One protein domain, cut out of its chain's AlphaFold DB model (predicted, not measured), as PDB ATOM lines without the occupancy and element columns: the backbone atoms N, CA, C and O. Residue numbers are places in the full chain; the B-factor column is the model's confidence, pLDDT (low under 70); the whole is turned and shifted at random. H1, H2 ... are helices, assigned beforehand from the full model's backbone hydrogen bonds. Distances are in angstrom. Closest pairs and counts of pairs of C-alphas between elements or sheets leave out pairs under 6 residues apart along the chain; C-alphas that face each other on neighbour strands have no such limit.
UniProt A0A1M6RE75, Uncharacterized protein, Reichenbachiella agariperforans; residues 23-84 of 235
ATOM      1  N   VAL A  23      12.642  41.683  -2.947       66.88
ATOM      2  CA  VAL A  23      11.245  41.562  -2.536       66.88
ATOM      3  C   VAL A  23      10.389  42.223  -3.595       66.88
ATOM      4  O   VAL A  23      10.639  43.348  -4.024       66.88
ATOM      5  N   VAL A  24       9.379  41.492  -4.038       67.94
ATOM      6  CA  VAL A  24       8.391  41.972  -4.999       67.94
ATOM      7  C   VAL A  24       7.061  42.041  -4.260       67.94
ATOM      8  O   VAL A  24       6.796  41.223  -3.374       67.94
ATOM      9  N   CYS A  25       6.224  43.023  -4.597       67.94
ATOM     10  CA  CYS A  25       4.859  43.051  -4.085       67.94
ATOM     11  C   CYS A  25       4.160  41.733  -4.476       67.94
ATOM     12  O   CYS A  25       4.115  41.416  -5.667       67.94
ATOM     13  N   PRO A  26       3.576  40.978  -3.528       67.06
ATOM     14  CA  PRO A  26       2.871  39.727  -3.817       67.06
ATOM     15  C   PRO A  26       1.771  39.914  -4.870       67.06
ATOM     16  O   PRO A  26       1.579  39.062  -5.734       67.06
ATOM     17  N   ALA A  27       1.113  41.079  -4.849       70.88
ATOM     18  CA  ALA A  27       0.108  41.472  -5.832       70.88
ATOM     19  C   ALA A  27       0.655  41.560  -7.265       70.88
ATOM     20  O   ALA A  27      -0.077  41.308  -8.208       70.88
ATOM     21  N   PHE A  28       1.935  41.893  -7.438       73.88
ATOM     22  CA  PHE A  28       2.569  41.949  -8.752       73.88
ATOM     23  C   PHE A  28       3.020  40.567  -9.229       73.88
ATOM     24  O   PHE A  28       3.023  40.299 -10.419       73.88
ATOM     25  N   GLN A  29       3.390  39.652  -8.331       66.44
ATOM     26  CA  GLN A  29       3.735  38.288  -8.748       66.44
ATOM     27  C   GLN A  29       2.503  37.443  -9.091       66.44
ATOM     28  O   GLN A  29       2.600  36.510  -9.888       66.44
ATOM     29  N   SER A  30       1.345  37.750  -8.505       73.12
ATOM     30  CA  SER A  30       0.107  37.018  -8.769       73.12
ATOM     31  C   SER A  30      -0.500  37.320 -10.141       73.12
ATOM     32  O   SER A  30      -1.218  36.469 -10.663       73.12
ATOM     33  N   THR A  31      -0.189  38.466 -10.760       77.06
ATOM     34  CA  THR A  31      -0.664  38.801 -12.117       77.06
ATOM     35  C   THR A  31      -0.052  37.907 -13.192       77.06
ATOM     36  O   THR A  31      -0.689  37.670 -14.212       77.06
ATOM     37  N   TYR A  32       1.147  37.365 -12.958       78.00
ATOM     38  CA  TYR A  32       1.821  36.465 -13.898       78.00
ATOM     39  C   TYR A  32       1.329  35.011 -13.826       78.00
ATOM     40  O   TYR A  32       1.726  34.196 -14.657       78.00
ATOM     41  N   ILE A  33       0.471  34.663 -12.858       76.44
ATOM     42  CA  ILE A  33      -0.181  33.349 -12.798       76.44
ATOM     43  C   ILE A  33      -1.551  33.467 -13.472       76.44
ATOM     44  O   ILE A  33      -2.465  34.054 -12.893       76.44
ATOM     45  N   LEU A  34      -1.685  32.908 -14.681       79.44
ATOM     46  CA  LEU A  34      -2.951  32.919 -15.429       79.44
ATOM     47  C   LEU A  34      -4.019  31.993 -14.820       79.44
ATOM     48  O   LEU A  34      -5.205  32.283 -14.937       79.44
ATOM     49  N   ASP A  35      -3.615  30.910 -14.151       81.56
ATOM     50  CA  ASP A  35      -4.546  29.977 -13.508       81.56
ATOM     51  C   ASP A  35      -5.060  30.509 -12.164       81.56
ATOM     52  O   ASP A  35      -4.326  30.568 -11.170       81.56
ATOM     53  N   ASP A  36      -6.356  30.811 -12.100       77.19
ATOM     54  CA  ASP A  36      -7.021  31.322 -10.897       77.19
ATOM     55  C   ASP A  36      -6.953  30.361  -9.708       77.19
ATOM     56  O   ASP A  36      -6.794  30.794  -8.564       77.19
ATOM     57  N   SER A  37      -7.021  29.055  -9.964       80.81
ATOM     58  CA  SER A  37      -6.943  28.018  -8.933       80.81
ATOM     59  C   SER A  37      -5.559  27.975  -8.277       80.81
ATOM     60  O   SER A  37      -5.456  27.961  -7.050       80.81
ATOM     61  N   LEU A  38      -4.485  28.034  -9.071       77.31
ATOM     62  CA  LEU A  38      -3.103  28.079  -8.587       77.31
ATOM     63  C   LEU A  38      -2.771  29.425  -7.940       77.31
ATOM     64  O   LEU A  38      -2.074  29.469  -6.923       77.31
ATOM     65  N   ARG A  39      -3.305  30.520  -8.483       76.56
ATOM     66  CA  ARG A  39      -3.155  31.865  -7.927       76.56
ATOM     67  C   ARG A  39      -3.806  31.969  -6.552       76.56
ATOM     68  O   ARG A  39      -3.146  32.391  -5.605       76.56
ATOM     69  N   MET A  40      -5.051  31.516  -6.412       73.88
ATOM     70  CA  MET A  40      -5.725  31.383  -5.117       73.88
ATOM     71  C   MET A  40      -4.952  30.427  -4.203       73.88
ATOM     72  O   MET A  40      -4.726  30.733  -3.037       73.88
ATOM     73  N   MET A  41      -4.461  29.293  -4.713       76.50
ATOM     74  CA  MET A  41      -3.699  28.345  -3.900       76.50
ATOM     75  C   MET A  41      -2.402  28.955  -3.336       76.50
ATOM     76  O   MET A  41      -2.063  28.677  -2.186       76.50
ATOM     77  N   ARG A  42      -1.705  29.814  -4.080       73.56
ATOM     78  CA  ARG A  42      -0.451  30.437  -3.623       73.56
ATOM     79  C   ARG A  42      -0.633  31.732  -2.838       73.56
ATOM     80  O   ARG A  42       0.108  31.946  -1.886       73.56
ATOM     81  N   TYR A  43      -1.595  32.573  -3.216       73.88
ATOM     82  CA  TYR A  43      -1.724  33.937  -2.686       73.88
ATOM     83  C   TYR A  43      -2.958  34.176  -1.812       73.88
ATOM     84  O   TYR A  43      -3.085  35.264  -1.250       73.88
ATOM     85  N   SER A  44      -3.873  33.212  -1.658       80.00
ATOM     86  CA  SER A  44      -4.973  33.393  -0.708       80.00
ATOM     87  C   SER A  44      -4.451  33.399   0.730       80.00
ATOM     88  O   SER A  44      -3.538  32.660   1.099       80.00
ATOM     89  N   MET A  45      -5.080  34.208   1.584       73.88
ATOM     90  CA  MET A  45      -4.800  34.178   3.021       73.88
ATOM     91  C   MET A  45      -5.357  32.924   3.705       73.88
ATOM     92  O   MET A  45      -4.933  32.621   4.815       73.88
ATOM     93  N   PHE A  46      -6.262  32.186   3.052       76.94
ATOM     94  CA  PHE A  46      -6.989  31.043   3.612       76.94
ATOM     95  C   PHE A  46      -6.710  29.739   2.853       76.94
ATOM     96  O   PHE A  46      -6.600  29.732   1.628       76.94
ATOM     97  N   LEU A  47      -6.577  28.635   3.585       72.94
ATOM     98  CA  LEU A  47      -6.628  27.258   3.101       72.94
ATOM     99  C   LEU A  47      -8.034  26.970   2.566       72.94
ATOM    100  O   LEU A  47      -8.971  27.736   2.799       72.94
ATOM    101  N   ASN A  48      -8.172  25.838   1.877       77.56
ATOM    102  CA  ASN A  48      -9.462  25.363   1.375       77.56
ATOM    103  C   ASN A  48     -10.521  25.248   2.492       77.56
ATOM    104  O   ASN A  48     -11.706  25.374   2.212       77.56
ATOM    105  N   ASP A  49     -10.086  25.118   3.751       73.94
ATOM    106  CA  ASP A  49     -10.946  24.934   4.922       73.94
ATOM    107  C   ASP A  49     -11.195  26.221   5.725       73.94
ATOM    108  O   ASP A  49     -11.367  26.165   6.940       73.94
ATOM    109  N   THR A  50     -11.168  27.410   5.107       78.69
ATOM    110  CA  THR A  50     -11.314  28.738   5.772       78.69
ATOM    111  C   THR A  50     -10.275  29.053   6.861       78.69
ATOM    112  O   THR A  50     -10.230  30.159   7.396       78.69
ATOM    113  N   THR A  51      -9.388  28.113   7.166       78.00
ATOM    114  CA  THR A  51      -8.270  28.287   8.086       78.00
ATOM    115  C   THR A  51      -7.194  29.140   7.414       78.00
ATOM    116  O   THR A  51      -6.908  28.945   6.240       78.00
ATOM    117  N   PRO A  52      -6.584  30.131   8.076       74.94
ATOM    118  CA  PRO A  52      -5.572  30.964   7.430       74.94
ATOM    119  C   PRO A  52      -4.326  30.141   7.022       74.94
ATOM    120  O   PRO A  52      -3.739  29.457   7.856       74.94
ATOM    121  N   LYS A  53      -3.900  30.219   5.744       66.31
ATOM    122  CA  LYS A  53      -2.699  29.547   5.168       66.31
ATOM    123  C   LYS A  53      -1.432  29.908   5.904       66.31
ATOM    124  O   LYS A  53      -0.516  29.107   6.078       66.31
ATOM    125  N   MET A  54      -1.383  31.162   6.312       58.09
ATOM    126  CA  MET A  54      -0.352  31.618   7.193       58.09
ATOM    127  C   MET A  54      -0.701  31.062   8.577       58.09
ATOM    128  O   MET A  54      -1.533  31.621   9.294       58.09
ATOM    129  N   THR A  55       0.098  30.104   9.055       52.19
ATOM    130  CA  THR A  55       0.726  30.445  10.331       52.19
ATOM    131  C   THR A  55       1.408  31.774  10.028       52.19
ATOM    132  O   THR A  55       2.398  31.813   9.309       52.19
ATOM    133  N   VAL A  56       0.775  32.899  10.377       54.69
ATOM    134  CA  VAL A  56       1.432  34.208  10.399       54.69
ATOM    135  C   VAL A  56       2.619  33.929  11.272       54.69
ATOM    136  O   VAL A  56       2.358  33.866  12.462       54.69
ATOM    137  N   ALA A  57       3.785  33.569  10.704       52.16
ATOM    138  CA  ALA A  57       4.760  32.680  11.337       52.16
ATOM    139  C   ALA A  57       4.867  33.111  12.772       52.16
ATOM    140  O   ALA A  57       5.362  34.215  13.013       52.16
ATOM    141  N   SER A  58       4.178  32.364  13.644       57.16
ATOM    142  CA  SER A  58       3.625  32.962  14.849       57.16
ATOM    143  C   SER A  58       4.831  33.487  15.566       57.16
ATOM    144  O   SER A  58       5.635  32.707  16.070       57.16
ATOM    145  N   ARG A  59       4.998  34.819  15.571       63.38
ATOM    146  CA  ARG A  59       6.155  35.450  16.202       63.38
ATOM    147  C   ARG A  59       6.080  35.238  17.709       63.38
ATOM    148  O   ARG A  59       6.793  35.896  18.447       63.38
ATOM    149  N   ARG A  60       5.208  34.348  18.176       69.31
ATOM    150  CA  ARG A  60       5.221  33.767  19.487       69.31
ATOM    151  C   ARG A  60       6.568  33.114  19.751       69.31
ATOM    152  O   ARG A  60       7.208  32.511  18.892       69.31
ATOM    153  N   THR A  61       7.035  33.311  20.965       76.69
ATOM    154  CA  THR A  61       8.130  32.532  21.521       76.69
ATOM    155  C   THR A  61       7.696  31.069  21.669       76.69
ATOM    156  O   THR A  61       6.524  30.737  21.487       76.69
ATOM    157  N   LYS A  62       8.629  30.189  22.058       79.44
ATOM    158  CA  LYS A  62       8.322  28.799  22.446       79.44
ATOM    159  C   LYS A  62       7.170  28.705  23.468       79.44
ATOM    160  O   LYS A  62       6.497  27.688  23.532       79.44
ATOM    161  N   TYR A  63       6.925  29.784  24.214       82.81
ATOM    162  CA  TYR A  63       5.896  29.917  25.247       82.81
ATOM    163  C   TYR A  63       4.569  30.516  24.753       82.81
ATOM    164  O   TYR A  63       3.757  30.947  25.561       82.81
ATOM    165  N   GLY A  64       4.344  30.648  23.443       79.75
ATOM    166  CA  GLY A  64       3.084  31.204  22.931       79.75
ATOM    167  C   GLY A  64       2.949  32.733  23.056       79.75
ATOM    168  O   GLY A  64       1.925  33.286  22.664       79.75
ATOM    169  N   VAL A  65       3.981  33.451  23.517       83.94
ATOM    170  CA  VAL A  65       3.929  34.914  23.711       83.94
ATOM    171  C   VAL A  65       4.377  35.659  22.461       83.94
ATOM    172  O   VAL A  65       5.541  35.554  22.070       83.94
ATOM    173  N   ASN A  66       3.487  36.453  21.859       80.56
ATOM    174  CA  ASN A  66       3.777  37.264  20.670       80.56
ATOM    175  C   ASN A  66       4.985  38.197  20.902       80.56
ATOM    176  O   ASN A  66       4.924  39.104  21.732       80.56
ATOM    177  N   LYS A  67       6.064  38.046  20.124       80.25
ATOM    178  CA  LYS A  67       7.192  38.988  20.142       80.25
ATOM    179  C   LYS A  67       6.710  40.384  19.745       80.25
ATOM    180  O   LYS A  67       6.072  40.571  18.702       80.25
ATOM    181  N   LYS A  68       7.074  41.381  20.556       82.81
ATOM    182  CA  LYS A  68       6.847  42.793  20.241       82.81
ATOM    183  C   LYS A  68       7.613  43.134  18.957       82.81
ATOM    184  O   LYS A  68       8.821  42.951  18.870       82.81
ATOM    185  N   SER A  69       6.893  43.592  17.941       81.69
ATOM    186  CA  SER A  69       7.452  44.126  16.697       81.69
ATOM    187  C   SER A  69       6.698  45.397  16.338       81.69
ATOM    188  O   SER A  69       5.518  45.526  16.678       81.69
ATOM    189  N   SER A  70       7.379  46.344  15.691       89.06
ATOM    190  CA  SER A  70       6.759  47.603  15.283       89.06
ATOM    191  C   SER A  70       5.655  47.357  14.253       89.06
ATOM    192  O   SER A  70       5.763  46.458  13.416       89.06
ATOM    193  N   LEU A  71       4.598  48.176  14.299       79.50
ATOM    194  CA  LEU A  71       3.505  48.133  13.319       79.50
ATOM    195  C   LEU A  71       4.028  48.290  11.889       79.50
ATOM    196  O   LEU A  71       3.610  47.559  10.998       79.50
ATOM    197  N   PHE A  72       5.017  49.166  11.702       77.25
ATOM    198  CA  PHE A  72       5.671  49.365  10.414       77.25
ATOM    199  C   PHE A  72       6.248  48.063   9.847       77.25
ATOM    200  O   PHE A  72       6.015  47.732   8.689       77.25
ATOM    201  N   ARG A  73       6.951  47.283  10.677       78.88
ATOM    202  CA  ARG A  73       7.550  46.024  10.233       78.88
ATOM    203  C   ARG A  73       6.495  44.965   9.934       78.88
ATOM    204  O   ARG A  73       6.618  44.270   8.941       78.88
ATOM    205  N   LYS A  74       5.430  44.892  10.740       75.00
ATOM    206  CA  LYS A  74       4.296  43.988  10.477       75.00
ATOM    207  C   LYS A  74       3.630  44.287   9.133       75.00
ATOM    208  O   LYS A  74       3.372  43.362   8.374       75.00
ATOM    209  N   ASN A  75       3.397  45.565   8.833       74.12
ATOM    210  CA  ASN A  75       2.822  45.979   7.555       74.12
ATOM    211  C   ASN A  75       3.771  45.684   6.390       74.12
ATOM    212  O   ASN A  75       3.323  45.207   5.356       74.12
ATOM    213  N   TYR A  76       5.074  45.908   6.566       73.50
ATOM    214  CA  TYR A  76       6.071  45.573   5.553       73.50
ATOM    215  C   TYR A  76       6.086  44.071   5.236       73.50
ATOM    216  O   TYR A  76       6.026  43.692   4.071       73.50
ATOM    217  N   ASP A  77       6.088  43.220   6.263       71.12
ATOM    218  CA  ASP A  77       6.122  41.760   6.102       71.12
ATOM    219  C   ASP A  77       4.836  41.206   5.452       71.12
ATOM    220  O   ASP A  77       4.881  40.197   4.761       71.12
ATOM    221  N   LEU A  78       3.685  41.861   5.653       69.44
ATOM    222  CA  LEU A  78       2.424  41.516   4.977       69.44
ATOM    223  C   LEU A  78       2.426  41.903   3.491       69.44
ATOM    224  O   LEU A  78       1.767  41.257   2.681       69.44
ATOM    225  N   MET A  79       3.145  42.971   3.146       63.84
ATOM    226  CA  MET A  79       3.158  43.565   1.807       63.84
ATOM    227  C   MET A  79       4.324  43.081   0.941       63.84
ATOM    228  O   MET A  79       4.396  43.441  -0.232       63.84
ATOM    229  N   THR A  80       5.248  42.293   1.492       67.31
ATOM    230  CA  THR A  80       6.451  41.846   0.788       67.31
ATOM    231  C   THR A  80       6.570  40.329   0.828       67.31
ATOM    232  O   THR A  80       6.517  39.711   1.886       67.31
ATOM    233  N   ALA A  81       6.737  39.717  -0.345       64.44
ATOM    234  CA  ALA A  81       7.094  38.308  -0.469       64.44
ATOM    235  C   ALA A  81       8.499  38.193  -1.073       64.44
ATOM    236  O   ALA A  81       8.866  38.998  -1.941       64.44
ATOM    237  N   PRO A  82       9.309  37.215  -0.629       64.00
ATOM    238  CA  PRO A  82      10.609  36.969  -1.232       64.00
ATOM    239  C   PRO A  82      10.429  36.589  -2.704       64.00
ATOM    240  O   PRO A  82       9.620  35.723  -3.042       64.00
ATOM    241  N   LYS A  83      11.200  37.222  -3.591       67.56
ATOM    242  CA  LYS A  83      11.176  36.904  -5.019       67.56
ATOM    243  C   LYS A  83      11.801  35.529  -5.248       67.56
ATOM    244  O   LYS A  83      13.023  35.395  -5.231       67.56
ATOM    245  N   VAL A  84      10.976  34.518  -5.503       67.44
ATOM    246  CA  VAL A  84      11.447  33.205  -5.963       67.44
ATOM    247  C   VAL A  84      11.369  33.167  -7.488       67.44
ATOM    248  O   VAL A  84      10.294  33.317  -8.067       67.44
TER     249      VAL A  84
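AT A GLANCE: This is residues 23 to 84 of the 235 residues of an uncharacterized protein of Reichenbachiella agariperforans (UniProt A0A1M6RE75). With little regular structure, the domain is a loose, open ring of mostly unnamed chain: H3 and H1 follow one long side end to end, H2 lies across from H1, and residues 44 to 70 close the far end. Residues 23 to 24 and 81 to 82 pair antiparallel where the ring meets. The printed part has 62 residues, with H1, H2 and H3 in that order, 22 residues in all, no named strand, class all helix. It is loose, radius of gyration of the C-alphas 13.9 A, spanning 41 by 28 by 18 A.

HOW THE PARTS SIT: H3, residues 71 to 79, touches no helix; residues 70 to 76, of which 71 to 76 belong to H3, stand free. H1, residues 26 to 30, is close to H3 but not clearly touching; the closest C-alphas, of Pro 26 and Met 79, are 6.8 A apart. H2, residues 36 to 43, only just touches H1, with 3 pairs of C-alphas within 8 A, the closest those of Ser 30 and Arg 39, 6.2 A. H2 and H3 are apart. In H1, H2 and H3 every O i to N i+4 pair is within hydrogen-bond range.

IN THESE COORDINATES: H3 measures 12.4 A, from C-alpha 71 at (3.505, 48.133, 13.319) to C-alpha 79; H2 10.1 A; H1 6.3 A, from C-alpha 26 at (2.871, 39.727, -3.817).

THE WHOLE: The farthest C-alphas, of Leu 34 and Tyr 63, are 41.7 A apart. The printed part has no cut. The link H2 to H3 is long, 27 residues; H1 to H2 is tight. Mean pLDDT of the printed part is 73.0; residues 23 to 26, 29, 53 to 60 and 78 to 84 are under 70.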